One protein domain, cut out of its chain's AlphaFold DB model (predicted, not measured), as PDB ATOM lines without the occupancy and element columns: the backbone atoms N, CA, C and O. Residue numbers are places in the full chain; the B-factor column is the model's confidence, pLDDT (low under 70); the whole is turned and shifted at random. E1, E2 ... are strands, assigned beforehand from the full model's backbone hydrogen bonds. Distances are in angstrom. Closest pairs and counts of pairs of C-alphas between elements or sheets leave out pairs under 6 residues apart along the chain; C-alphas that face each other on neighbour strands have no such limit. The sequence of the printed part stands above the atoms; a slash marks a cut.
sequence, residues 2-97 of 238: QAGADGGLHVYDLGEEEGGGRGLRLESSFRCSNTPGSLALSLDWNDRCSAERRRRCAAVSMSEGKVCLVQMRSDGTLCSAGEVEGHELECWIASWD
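AT A GLANCE: This is residues 2 to 97 of the 238 residues of the protein "Hypothetical protein" of Guillardia theta (UniProt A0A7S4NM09). A strongly twisted sheet of four strands, E3 to E6, is partly covered on one face by one end of a long two-strand hairpin, E1 and E2, whose strands cross those of the sheet in a loose sandwich. The short strand E7 packs over E3 and E4 on the sheet's other face, and the turn of the hairpin, at Gly 19, lies at one end of the longest line through the domain. The printed part has 96 residues with no named helix and seven named strands, E1 to E7 in chain order; the four-strand sheet has the order E3 E4 E5 E6, all antiparallel, and the class is all strand. The whole is compact, with a radius of gyration of the C-alphas of 14.3 A and spans of 49 by 32 by 19 A.

HOW THE PARTS SIT: Residues 2 to 3 pair antiparallel with residues 9 to 10 of E1, residues 8 to 16. E1 forms a hairpin with E2, residues 22 to 31, their directions 158 degrees apart, with N 9 and O 30 at 2.8 A. E2 bends by 50 degrees at residue 28. E3, residues 40 to 45, is an edge strand and forms a hairpin with E4, residues 56 to 62, with N 41 and O 61 at 2.8 A. E4 forms a hairpin with E5, residues 66 to 72, with N 60 and O 68 at 2.9 A. E5 forms a hairpin with the other edge strand, E6, residues 78 to 85, with N 69 and O 82 at 2.9 A; E6 bends by 52 degrees at residue 81. E3 to E6 make a meander, each strand the antiparallel neighbour of the one before. This sheet and the sheet of E1 and E2 form a sandwich, two sheets face to face, with their strands at 52 degrees. The closest C-alphas of E2 and E6 are those of Phe 30 and Leu 78, 6.1 A. E7, residues 93 to 96, pairs with no named strand; its closest C-alphas to E3 are Ser 95 and Asp 44, 5.4 A. E1 and E7 are apart.

IN THESE COORDINATES: E1 begins at C-alpha 8, (102.136, 141.556, 142.369), and is 25.1 A long; E2 is 26.6 A long. E4, E5 and E6 measure 19.5 A, 19.4 A and 20.4 A. E7 ends at C-alpha 96, (106.849, 143.514, 124.271).

THE WHOLE: The two farthest C-alphas, Gly 19 and Glu 88, are 48.9 A apart. The printed part has no cut and no long link between named strands. The mean pLDDT of the printed part is 92.1; residue 18 and residues 51 to 54 are under 70.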
ATOM      1  N   GLN A   2      97.127 145.345 136.666       95.31
ATOM      2  CA  GLN A   2      97.828 146.351 137.458       95.31
ATOM      3  C   GLN A   2      99.126 145.750 138.005       95.31
ATOM      4  O   GLN A   2      99.102 144.650 138.557       95.31
ATOM      5  N   ALA A   3     100.231 146.484 137.874       96.25
ATOM      6  CA  ALA A   3     101.452 146.249 138.639       96.25
ATOM      7  C   ALA A   3     101.289 146.885 140.030       96.25
ATOM      8  O   ALA A   3     100.980 148.074 140.135       96.25
ATOM      9  N   GLY A   4     101.398 146.079 141.083       94.81
ATOM     10  CA  GLY A   4     101.147 146.479 142.463       94.81
ATOM     11  C   GLY A   4     102.413 146.805 143.257       94.81
ATOM     12  O   GLY A   4     103.475 146.207 143.072       94.81
ATOM     13  N   ALA A   5     102.268 147.707 144.232       94.56
ATOM     14  CA  ALA A   5     103.305 148.010 145.223       94.56
ATOM     15  C   ALA A   5     103.578 146.845 146.200       94.56
ATOM     16  O   ALA A   5     104.481 146.910 147.021       94.56
ATOM     17  N   ASP A   6     102.793 145.773 146.129       94.62
ATOM     18  CA  ASP A   6     103.018 144.515 146.839       94.62
ATOM     19  C   ASP A   6     103.908 143.529 146.056       94.62
ATOM     20  O   ASP A   6     104.065 142.372 146.475       94.62
ATOM     21  N   GLY A   7     104.435 143.965 144.905       95.56
ATOM     22  CA  GLY A   7     105.235 143.149 143.994       95.56
ATOM     23  C   GLY A   7     104.394 142.182 143.162       95.56
ATOM     24  O   GLY A   7     104.913 141.173 142.679       95.56
ATOM     25  N   GLY A   8     103.085 142.426 143.054       96.19
ATOM     26  CA  GLY A   8     102.136 141.556 142.369       96.19
ATOM     27  C   GLY A   8     101.650 142.091 141.023       96.19
ATOM     28  O   GLY A   8     101.650 143.292 140.762       96.19
ATOM     29  N   LEU A   9     101.185 141.172 140.179       97.75
ATOM     30  CA  LEU A   9     100.286 141.450 139.065       97.75
ATOM     31  C   LEU A   9      98.859 141.136 139.509       97.75
ATOM     32  O   LEU A   9      98.569 140.000 139.879       97.75
ATOM     33  N   HIS A  10      97.964 142.112 139.399       97.19
ATOM     34  CA  HIS A  10      96.542 141.963 139.709       97.19
ATOM     35  C   HIS A  10      95.701 142.171 138.450       97.19
ATOM     36  O   HIS A  10      95.886 143.138 137.708       97.19
ATOM     37  N   VAL A  11      94.779 141.259 138.168       96.00
ATOM     38  CA  VAL A  11      93.847 141.327 137.040       96.00
ATOM     39  C   VAL A  11      92.447 141.536 137.589       96.00
ATOM     40  O   VAL A  11      92.024 140.854 138.519       96.00
ATOM     41  N   TYR A  12      91.757 142.516 137.016       94.31
ATOM     42  CA  TYR A  12      90.428 142.933 137.425       94.31
ATOM     43  C   TYR A  12      89.489 142.820 136.237       94.31
ATOM     44  O   TYR A  12      89.878 143.176 135.120       94.31
ATOM     45  N   ASP A  13      88.264 142.405 136.517       92.25
ATOM     46  CA  ASP A  13      87.144 142.470 135.594       92.25
ATOM     47  C   ASP A  13      86.316 143.736 135.863       92.25
ATOM     48  O   ASP A  13      86.191 144.182 137.010       92.25
ATOM     49  N   LEU A  14      85.775 144.333 134.802       91.50
ATOM     50  CA  LEU A  14      84.946 145.536 134.877       91.50
ATOM     51  C   LEU A  14      83.477 145.135 134.743       91.50
ATOM     52  O   LEU A  14      82.977 144.947 133.633       91.50
ATOM     53  N   GLY A  15      82.787 145.054 135.876       89.31
ATOM     54  CA  GLY A  15      81.386 144.646 135.959       89.31
ATOM     55  C   GLY A  15      80.445 145.784 136.345       89.31
ATOM     56  O   GLY A  15      80.875 146.881 136.708       89.31
ATOM     57  N   GLU A  16      79.146 145.509 136.277       86.50
ATOM     58  CA  GLU A  16      78.124 146.341 136.916       86.50
ATOM     59  C   GLU A  16      78.025 145.985 138.404       86.50
ATOM     60  O   GLU A  16      78.038 144.811 138.780       86.50
ATOM     61  N   GLU A  17      77.947 147.003 139.252       83.00
ATOM     62  CA  GLU A  17      77.717 146.856 140.686       83.00
ATOM     63  C   GLU A  17      76.214 146.851 140.992       83.00
ATOM     64  O   GLU A  17      75.406 147.447 140.269       83.00
ATOM     65  N   GLU A  18      75.831 146.220 142.106       67.12
ATOM     66  CA  GLU A  18      74.467 146.303 142.632       67.12
ATOM     67  C   GLU A  18      74.139 147.767 142.978       67.12
ATOM     68  O   GLU A  18      74.568 148.300 143.998       67.12
ATOM     69  N   GLY A  19      73.408 148.439 142.083       78.62
ATOM     70  CA  GLY A  19      73.122 149.877 142.166       78.62
ATOM     71  C   GLY A  19      73.297 150.646 140.852       78.62
ATOM     72  O   GLY A  19      73.016 151.842 140.819       78.62
ATOM     73  N   GLY A  20      73.730 149.988 139.769       80.75
ATOM     74  CA  GLY A  20      73.864 150.604 138.439       80.75
ATOM     75  C   GLY A  20      75.181 151.358 138.217       80.75
ATOM     76  O   GLY A  20      75.328 152.055 137.214       80.75
ATOM     77  N   GLY A  21      76.139 151.231 139.143       84.44
ATOM     78  CA  GLY A  21      77.522 151.685 138.969       84.44
ATOM     79  C   GLY A  21      78.363 150.678 138.177       84.44
ATOM     80  O   GLY A  21      77.960 149.533 137.994       84.44
ATOM     81  N   ARG A  22      79.551 151.089 137.712       89.25
ATOM     82  CA  ARG A  22      80.568 150.169 137.172       89.25
ATOM     83  C   ARG A  22      81.709 150.047 138.174       89.25
ATOM     84  O   ARG A  22      82.233 151.070 138.612       89.25
ATOM     85  N   GLY A  23      82.098 148.816 138.480       90.06
ATOM     86  CA  GLY A  23      83.091 148.484 139.495       90.06
ATOM     87  C   GLY A  23      84.185 147.569 138.971       90.06
ATOM     88  O   GLY A  23      83.979 146.803 138.029       90.06
ATOM     89  N   LEU A  24      85.357 147.636 139.603       92.56
ATOM     90  CA  LEU A  24      86.451 146.700 139.351       92.56
ATOM     91  C   LEU A  24      86.394 145.561 140.366       92.56
ATOM     92  O   LEU A  24      86.546 145.779 141.568       92.56
ATOM     93  N   ARG A  25      86.238 144.331 139.880       92.88
ATOM     94  CA  ARG A  25      86.302 143.117 140.695       92.88
ATOM     95  C   ARG A  25      87.639 142.429 140.473       92.88
ATOM     96  O   ARG A  25      87.995 142.143 139.336       92.88
ATOM     97  N   LEU A  26      88.372 142.130 141.547       93.94
ATOM     98  CA  LEU A  26      89.603 141.343 141.446       93.94
ATOM     99  C   LEU A  26      89.271 139.927 140.951       93.94
ATOM    100  O   LEU A  26      88.491 139.214 141.584       93.94
ATOM    101  N   GLU A  27      89.866 139.543 139.828       94.19
ATOM    102  CA  GLU A  27      89.665 138.249 139.170       94.19
ATOM    103  C   GLU A  27      90.811 137.289 139.497       94.19
ATOM    104  O   GLU A  27      90.589 136.155 139.919       94.19
ATOM    105  N   SER A  28      92.053 137.751 139.335       95.69
ATOM    106  CA  SER A  28      93.243 136.937 139.562       95.69
ATOM    107  C   SER A  28      94.404 137.788 140.057       95.69
ATOM    108  O   SER A  28      94.504 138.972 139.734       95.69
ATOM    109  N   SER A  29      95.305 137.184 140.824       97.12
ATOM    110  CA  SER A  29      96.539 137.826 141.261       97.12
ATOM    111  C   SER A  29      97.713 136.859 141.199       97.12
ATOM    112  O   SER A  29      97.567 135.645 141.351       97.12
ATOM    113  N   PHE A  30      98.895 137.408 140.947       97.81
ATOM    114  CA  PHE A  30     100.135 136.658 140.874       97.81
ATOM    115  C   PHE A  30     101.256 137.429 141.562       97.81
ATOM    116  O   PHE A  30     101.532 138.580 141.226       97.81
ATOM    117  N   ARG A  31     101.925 136.791 142.522       96.81
ATOM    118  CA  ARG A  31     103.075 137.370 143.222       96.81
ATOM    119  C   ARG A  31     104.328 137.198 142.362       96.81
ATOM    120  O   ARG A  31     104.793 136.077 142.188       96.81
ATOM    121  N   CYS A  32     104.872 138.303 141.851       96.19
ATOM    122  CA  CYS A  32     106.047 138.291 140.970       96.19
ATOM    123  C   CYS A  32     107.370 138.194 141.747       96.19
ATOM    124  O   CYS A  32     108.394 137.814 141.186       96.19
ATOM    125  N   SER A  33     107.365 138.530 143.041       92.06
ATOM    126  CA  SER A  33     108.516 138.344 143.922       92.06
ATOM    127  C   SER A  33     108.110 137.968 145.344       92.06
ATOM    128  O   SER A  33     107.097 138.433 145.874       92.06
ATOM    129  N   ASN A  34     108.932 137.119 145.961       89.81
ATOM    130  CA  ASN A  34     108.829 136.758 147.374       89.81
ATOM    131  C   ASN A  34     109.704 137.646 148.268       89.81
ATOM    132  O   ASN A  34     109.624 137.533 149.490       89.81
ATOM    133  N   THR A  35     110.530 138.513 147.680       92.69
ATOM    134  CA  THR A  35     111.375 139.444 148.422       92.69
ATOM    135  C   THR A  35     110.494 140.505 149.098       92.69
ATOM    136  O   THR A  35     109.698 141.172 148.428       92.69
ATOM    137  N   PRO A  36     110.581 140.668 150.432       93.12
ATOM    138  CA  PRO A  36     109.808 141.681 151.141       93.12
ATOM    139  C   PRO A  36     110.134 143.093 150.645       93.12
ATOM    140  O   PRO A  36     111.297 143.475 150.576       93.12
ATOM    141  N   GLY A  37     109.098 143.878 150.346       93.56
ATOM    142  CA  GLY A  37     109.245 145.263 149.889       93.56
ATOM    143  C   GLY A  37     109.509 145.430 148.390       93.56
ATOM    144  O   GLY A  37     109.590 146.567 147.931       93.56
ATOM    145  N   SER A  38     109.595 144.343 147.618       95.94
ATOM    146  CA  SER A  38     109.701 144.434 146.161       95.94
ATOM    147  C   SER A  38     108.445 145.009 145.528       95.94
ATOM    148  O   SER A  38     107.330 144.594 145.844       95.94
ATOM    149  N   LEU A  39     108.640 145.920 144.579       97.56
ATOM    150  CA  LEU A  39     107.572 146.592 143.852       97.56
ATOM    151  C   LEU A  39     107.511 146.075 142.415       97.56
ATOM    152  O   LEU A  39     108.548 145.845 141.788       97.56
ATOM    153  N   ALA A  40     106.299 145.948 141.876       97.81
ATOM    154  CA  ALA A  40     106.095 145.859 140.438       97.81
ATOM    155  C   ALA A  40     105.974 147.289 139.883       97.81
ATOM    156  O   ALA A  40     105.140 148.068 140.345       97.81
ATOM    157  N   LEU A  41     106.831 147.641 138.925       97.44
ATOM    158  CA  LEU A  41     107.023 149.016 138.450       97.44
ATOM    159  C   LEU A  41     106.288 149.297 137.136       97.44
ATOM    160  O   LEU A  41     105.756 150.388 136.939       97.44
ATOM    161  N   SER A  42     106.213 148.306 136.249       97.75
ATOM    162  CA  SER A  42     105.466 148.403 134.995       97.75
ATOM    163  C   SER A  42     104.881 147.058 134.576       97.75
ATOM    164  O   SER A  42     105.260 146.005 135.092       97.75
ATOM    165  N   LEU A  43     103.938 147.107 133.636       96.81
ATOM    166  CA  LEU A  43     103.274 145.946 133.060       96.81
ATOM    167  C   LEU A  43     103.045 146.186 131.566       96.81
ATOM    168  O   LEU A  43     102.475 147.213 131.194       96.81
ATOM    169  N   ASP A  44     103.394 145.204 130.737       96.56
ATOM    170  CA  ASP A  44     102.999 145.166 129.328       96.56
ATOM    171  C   ASP A  44     102.487 143.777 128.944       96.56
ATOM    172  O   ASP A  44     103.060 142.754 129.330       96.56
ATOM    173  N   TRP A  45     101.407 143.747 128.171       94.81
ATOM    174  CA  TRP A  45     100.837 142.516 127.634       94.81
ATOM    175  C   TRP A  45     101.308 142.327 126.204       94.81
ATOM    176  O   TRP A  45     101.336 143.266 125.405       94.81
ATOM    177  N   ASN A  46     101.630 141.092 125.847       92.56
ATOM    178  CA  ASN A  46     102.091 140.787 124.506       92.56
ATOM    179  C   ASN A  46     100.985 140.879 123.442       92.56
ATOM    180  O   ASN A  46     101.258 140.521 122.313       92.56
ATOM    181  N   ASP A  47      99.770 141.365 123.712       87.88
ATOM    182  CA  ASP A  47      98.585 141.306 122.831       87.88
ATOM    183  C   ASP A  47      98.293 142.593 122.026       87.88
ATOM    184  O   ASP A  47      97.358 142.635 121.231       87.88
ATOM    185  N   ARG A  48      99.144 143.617 122.134       83.81
ATOM    186  CA  ARG A  48      98.887 144.967 121.596       83.81
ATOM    187  C   ARG A  48      98.555 145.084 120.097       83.81
ATOM    188  O   ARG A  48      97.780 145.966 119.740       83.81
ATOM    189  N   CYS A  49      99.135 144.257 119.223       81.00
ATOM    190  CA  CYS A  49      98.857 144.292 117.771       81.00
ATOM    191  C   CYS A  49      98.244 143.000 117.216       81.00
ATOM    192  O   CYS A  49      97.891 142.949 116.045       81.00
ATOM    193  N   SER A  50      98.104 141.963 118.036       73.62
ATOM    194  CA  SER A  50      97.477 140.704 117.641       73.62
ATOM    195  C   SER A  50      96.727 140.144 118.838       73.62
ATOM    196  O   SER A  50      97.348 139.747 119.831       73.62
ATOM    197  N   ALA A  51      95.398 140.149 118.723       65.38
ATOM    198  CA  ALA A  51      94.473 139.570 119.691       65.38
ATOM    199  C   ALA A  51      94.386 138.037 119.567       65.38
ATOM    200  O   ALA A  51      93.976 137.364 120.505       65.38
ATOM    201  N   GLU A  52      94.816 137.476 118.433       65.50
ATOM    202  CA  GLU A  52      94.806 136.032 118.153       65.50
ATOM    203  C   GLU A  52      96.052 135.316 118.695       65.50
ATOM    204  O   GLU A  52      96.355 134.181 118.319       65.50
ATOM    205  N   ARG A  53      96.804 135.966 119.589       67.38
ATOM    206  CA  ARG A  53      98.023 135.384 120.137       67.38
ATOM    207  C   ARG A  53      97.726 134.123 120.916       67.38
ATOM    208  O   ARG A  53      96.945 134.097 121.863       67.38
ATOM    209  N   ARG A  54      98.450 133.071 120.542       65.50
ATOM    210  CA  ARG A  54      98.298 131.725 121.092       65.50
ATOM    211  C   ARG A  54      98.561 131.666 122.602       65.50
ATOM    212  O   ARG A  54      98.064 130.761 123.271       65.50
ATOM    213  N   ARG A  55      99.363 132.590 123.140       79.38
ATOM    214  CA  ARG A  55      99.650 132.717 124.574       79.38
ATOM    215  C   ARG A  55      99.635 134.181 124.984       79.38
ATOM    216  O   ARG A  55     100.468 134.958 124.521       79.38
ATOM    217  N   ARG A  56      98.718 134.528 125.885       90.12
ATOM    218  CA  ARG A  56      98.668 135.845 126.512       90.12
ATOM    219  C   ARG A  56      99.659 135.887 127.671       90.12
ATOM    220  O   ARG A  56      99.467 135.199 128.675       90.12
ATOM    221  N   CYS A  57     100.712 136.675 127.517       93.19
ATOM    222  CA  CYS A  57     101.782 136.812 128.497       93.19
ATOM    223  C   CYS A  57     101.966 138.281 128.880       93.19
ATOM    224  O   CYS A  57     101.992 139.167 128.028       93.19
ATOM    225  N   ALA A  58     102.108 138.514 130.176       95.69
ATOM    226  CA  ALA A  58     102.489 139.778 130.770       95.69
ATOM    227  C   ALA A  58     103.990 139.778 131.072       95.69
ATOM    228  O   ALA A  58     104.521 138.789 131.579       95.69
ATOM    229  N   ALA A  59     104.651 140.898 130.801       97.00
ATOM    230  CA  ALA A  59     105.967 141.217 131.335       97.00
ATOM    231  C   ALA A  59     105.791 142.242 132.458       97.00
ATOM    232  O   ALA A  59     105.195 143.298 132.237       97.00
ATOM    233  N   VAL A  60     106.276 141.917 133.654       98.19
ATOM    234  CA  VAL A  60     106.175 142.756 134.853       98.19
ATOM    235  C   VAL A  60     107.577 143.150 135.281       98.19
ATOM    236  O   VAL A  60     108.352 142.294 135.706       98.19
ATOM    237  N   SER A  61     107.929 144.425 135.153       98.19
ATOM    238  CA  SER A  61     109.242 144.896 135.591       98.19
ATOM    239  C   SER A  61     109.252 145.123 137.103       98.19
ATOM    240  O   SER A  61     108.253 145.568 137.674       98.19
ATOM    241  N   MET A  62     110.361 144.791 137.761       98.12
ATOM    242  CA  MET A  62     110.460 144.763 139.221       98.12
ATOM    243  C   MET A  62     111.539 145.720 139.734       98.12
ATOM    244  O   MET A  62     112.562 145.937 139.077       98.12
ATOM    245  N   SER A  63     111.363 146.224 140.957       97.62
ATOM    246  CA  SER A  63     112.365 147.059 141.643       97.62
ATOM    247  C   SER A  63     113.684 146.334 141.932       97.62
ATOM    248  O   SER A  63     114.691 146.968 142.191       97.62
ATOM    249  N   GLU A  64     113.705 145.006 141.844       96.56
ATOM    250  CA  GLU A  64     114.918 144.190 142.006       96.56
ATOM    251  C   GLU A  64     115.777 144.103 140.728       96.56
ATOM    252  O   GLU A  64     116.741 143.348 140.697       96.56
ATOM    253  N   GLY A  65     115.408 144.793 139.643       97.06
ATOM    254  CA  GLY A  65     116.152 144.750 138.371       97.06
ATOM    255  C   GLY A  65     115.834 143.551 137.471       97.06
ATOM    256  O   GLY A  65     116.424 143.380 136.398       97.06
ATOM    257  N   LYS A  66     114.854 142.731 137.864       96.44
ATOM    258  CA  LYS A  66     114.329 141.623 137.056       96.44
ATOM    259  C   LYS A  66     113.006 141.962 136.371       96.44
ATOM    260  O   LYS A  66     112.293 142.883 136.768       96.44
ATOM    261  N   VAL A  67     112.650 141.160 135.373       97.56
ATOM    262  CA  VAL A  67     111.317 141.130 134.762       97.56
ATOM    263  C   VAL A  67     110.689 139.763 135.016       97.56
ATOM    264  O   VAL A  67     111.257 138.737 134.652       97.56
ATOM    265  N   CYS A  68     109.509 139.740 135.627       97.00
ATOM    266  CA  CYS A  68     108.719 138.530 135.817       97.00
ATOM    267  C   CYS A  68     107.789 138.323 134.615       97.00
ATOM    268  O   CYS A  68     107.053 139.235 134.229       97.00
ATOM    269  N   LEU A  69     107.812 137.129 134.021       96.56
ATOM    270  CA  LEU A  69     106.912 136.753 132.934       96.56
ATOM    271  C   LEU A  69     105.740 135.959 133.509       96.56
ATOM    272  O   LEU A  69     105.927 134.922 134.149       96.56
ATOM    273  N   VAL A  70     104.520 136.428 133.254       96.69
ATOM    274  CA  VAL A  70     103.291 135.818 133.779       96.69
ATOM    275  C   VAL A  70     102.373 135.448 132.623       96.69
ATOM    276  O   VAL A  70     101.930 136.309 131.869       96.69
ATOM    277  N   GLN A  71     102.062 134.164 132.477       94.69
ATOM    278  CA  GLN A  71     101.103 133.688 131.485       94.69
ATOM    279  C   GLN A  71      99.689 133.702 132.074       94.69
ATOM    280  O   GLN A  71      99.459 133.179 133.165       94.69
ATOM    281  N   MET A  72      98.736 134.246 131.316       93.62
ATOM    282  CA  MET A  72      97.308 134.107 131.590       93.62
ATOM    283  C   MET A  72      96.779 132.872 130.859       93.62
ATOM    284  O   MET A  72      96.941 132.726 129.643       93.62
ATOM    285  N   ARG A  73      96.182 131.950 131.612       92.25
ATOM    286  CA  ARG A  73      95.526 130.757 131.073       92.25
ATOM    287  C   ARG A  73      94.128 131.097 130.564       92.25
ATOM    288  O   ARG A  73      93.566 132.143 130.873       92.25
ATOM    289  N   SER A  74      93.552 130.184 129.786       89.38
ATOM    290  CA  SER A  74      92.199 130.332 129.235       89.38
ATOM    291  C   SER A  74      91.099 130.380 130.300       89.38
ATOM    292  O   SER A  74      90.010 130.854 130.012       89.38
ATOM    293  N   ASP A  75      91.370 129.877 131.506       90.44
ATOM    294  CA  ASP A  75      90.462 129.921 132.658       90.44
ATOM    295  C   ASP A  75      90.599 131.212 133.492       90.44
ATOM    296  O   ASP A  75      90.032 131.300 134.576       90.44
ATOM    297  N   GLY A  76      91.382 132.188 133.016       89.69
ATOM    298  CA  GLY A  76      91.648 133.450 133.711       89.69
ATOM    299  C   GLY A  76      92.740 133.366 134.781       89.69
ATOM    300  O   GLY A  76      93.183 134.395 135.291       89.69
ATOM    301  N   THR A  77      93.241 132.167 135.106       94.38
ATOM    302  CA  THR A  77      94.292 132.012 136.120       94.38
ATOM    303  C   THR A  77      95.653 132.472 135.609       94.38
ATOM    304  O   THR A  77      96.010 132.299 134.439       94.38
ATOM    305  N   LEU A  78      96.445 133.036 136.517       97.00
ATOM    306  CA  LEU A  78      97.810 133.471 136.249       97.00
ATOM    307  C   LEU A  78      98.820 132.408 136.695       97.00
ATOM    308  O   LEU A  78      98.669 131.779 137.745       97.00
ATOM    309  N   CYS A  79      99.884 132.220 135.918       95.69
ATOM    310  CA  CYS A  79     101.007 131.369 136.297       95.69
ATOM    311  C   CYS A  79     102.350 131.924 135.829       95.69
ATOM    312  O   CYS A  79     102.423 132.617 134.817       95.69
ATOM    313  N   SER A  80     103.420 131.556 136.536       94.88
ATOM    314  CA  SER A  80     104.785 131.887 136.123       94.88
ATOM    315  C   SER A  80     105.084 131.306 134.740       94.88
ATOM    316  O   SER A  80     104.807 130.132 134.481       94.88
ATOM    317  N   ALA A  81     105.646 132.136 133.867       93.81
ATOM    318  CA  ALA A  81     106.169 131.755 132.558       93.81
ATOM    319  C   ALA A  81     107.703 131.856 132.484       93.81
ATOM    320  O   ALA A  81     108.288 131.432 131.492       93.81
ATOM    321  N   GLY A  82     108.346 132.400 133.520       93.62
ATOM    322  CA  GLY A  82     109.792 132.576 133.605       93.62
ATOM    323  C   GLY A  82     110.175 133.928 134.199       93.62
ATOM    324  O   GLY A  82     109.317 134.727 134.578       93.62
ATOM    325  N   GLU A  83     111.477 134.180 134.260       94.06
ATOM    326  CA  GLU A  83     112.043 135.453 134.696       94.06
ATOM    327  C   GLU A  83     113.195 135.858 133.770       94.06
ATOM    328  O   GLU A  83     113.890 135.020 133.182       94.06
ATOM    329  N   VAL A  84     113.375 137.165 133.624       94.81
ATOM    330  CA  VAL A  84     114.500 137.769 132.919       94.81
ATOM    331  C   VAL A  84     115.291 138.567 133.936       94.81
ATOM    332  O   VAL A  84     114.811 139.566 134.470       94.81
ATOM    333  N   GLU A  85     116.510 138.121 134.199       91.75
ATOM    334  CA  GLU A  85     117.440 138.798 135.091       91.75
ATOM    335  C   GLU A  85     118.513 139.487 134.263       91.75
ATOM    336  O   GLU A  85     119.081 138.911 133.331       91.75
ATOM    337  N   GLY A  86     118.816 140.735 134.603       85.94
ATOM    338  CA  GLY A  86     119.945 141.380 133.962       85.94
ATOM    339  C   GLY A  86     120.269 142.774 134.443       85.94
ATOM    340  O   GLY A  86     121.408 143.177 134.230       85.94
ATOM    341  N   HIS A  87     119.336 143.535 135.006       96.88
ATOM    342  CA  HIS A  87     119.650 144.880 135.488       96.88
ATOM    343  C   HIS A  87     120.182 144.836 136.918       96.88
ATOM    344  O   HIS A  87     119.784 143.985 137.707       96.88
ATOM    345  N   GLU A  88     121.114 145.737 137.218       96.31
ATOM    346  CA  GLU A  88     121.726 145.852 138.551       96.31
ATOM    347  C   GLU A  88     120.912 146.766 139.482       96.31
ATOM    348  O   GLU A  88     121.091 146.722 140.695       96.31
ATOM    349  N   LEU A  89     120.018 147.570 138.901       97.62
ATOM    350  CA  LEU A  89     119.141 148.533 139.568       97.62
ATOM    351  C   LEU A  89     117.688 148.350 139.106       97.62
ATOM    352  O   LEU A  89     117.404 147.521 138.236       97.62
ATOM    353  N   GLU A  90     116.774 149.141 139.665       97.94
ATOM    354  CA  GLU A  90     115.332 149.100 139.427       97.94
ATOM    355  C   GLU A  90     114.984 149.017 137.935       97.94
ATOM    356  O   GLU A  90     115.283 149.920 137.150       97.94
ATOM    357  N   CYS A  91     114.289 147.947 137.534       98.12
ATOM    358  CA  CYS A  91     113.801 147.794 136.169       98.12
ATOM    359  C   CYS A  91     112.513 148.607 135.999       98.12
ATOM    360  O   CYS A  91     111.411 148.122 136.264       98.12
ATOM    361  N   TRP A  92     112.643 149.853 135.554       98.06
ATOM    362  CA  TRP A  92     111.521 150.775 135.377       98.06
ATOM    363  C   TRP A  92     110.503 150.320 134.338       98.06
ATOM    364  O   TRP A  92     109.307 150.537 134.524       98.06
ATOM    365  N   ILE A  93     110.955 149.686 133.255       98.50
ATOM    366  CA  ILE A  93     110.079 149.321 132.145       98.50
ATOM    367  C   ILE A  93     110.431 147.959 131.553       98.50
ATOM    368  O   ILE A  93     111.596 147.652 131.306       98.50
ATOM    369  N   ALA A  94     109.403 147.170 131.261       97.94
ATOM    370  CA  ALA A  94     109.464 146.055 130.327       97.94
ATOM    371  C   ALA A  94     108.370 146.238 129.270       97.94
ATOM    372  O   ALA A  94     107.247 146.613 129.600       97.94
ATOM    373  N   SER A  95     108.688 146.005 127.997       97.50
ATOM    374  CA  SER A  95     107.707 146.104 126.914       97.50
ATOM    375  C   SER A  95     107.932 145.043 125.850       97.50
ATOM    376  O   SER A  95     109.062 144.785 125.435       97.50
ATOM    377  N   TRP A  96     106.841 144.453 125.380       96.69
ATOM    378  CA  TRP A  96     106.849 143.514 124.271       96.69
ATOM    379  C   TRP A  96     106.996 144.239 122.938       96.69
ATOM    380  O   TRP A  96     106.396 145.302 122.702       96.69
ATOM    381  N   ASP A  97     107.729 143.619 122.013       95.94
ATOM    382  CA  ASP A  97     107.614 143.998 120.615       95.94
ATOM    383  C   ASP A  97     106.228 143.603 120.101       95.94
ATOM    384  O   ASP A  97     105.827 142.440 120.108       95.94
TER     385      ASP A  97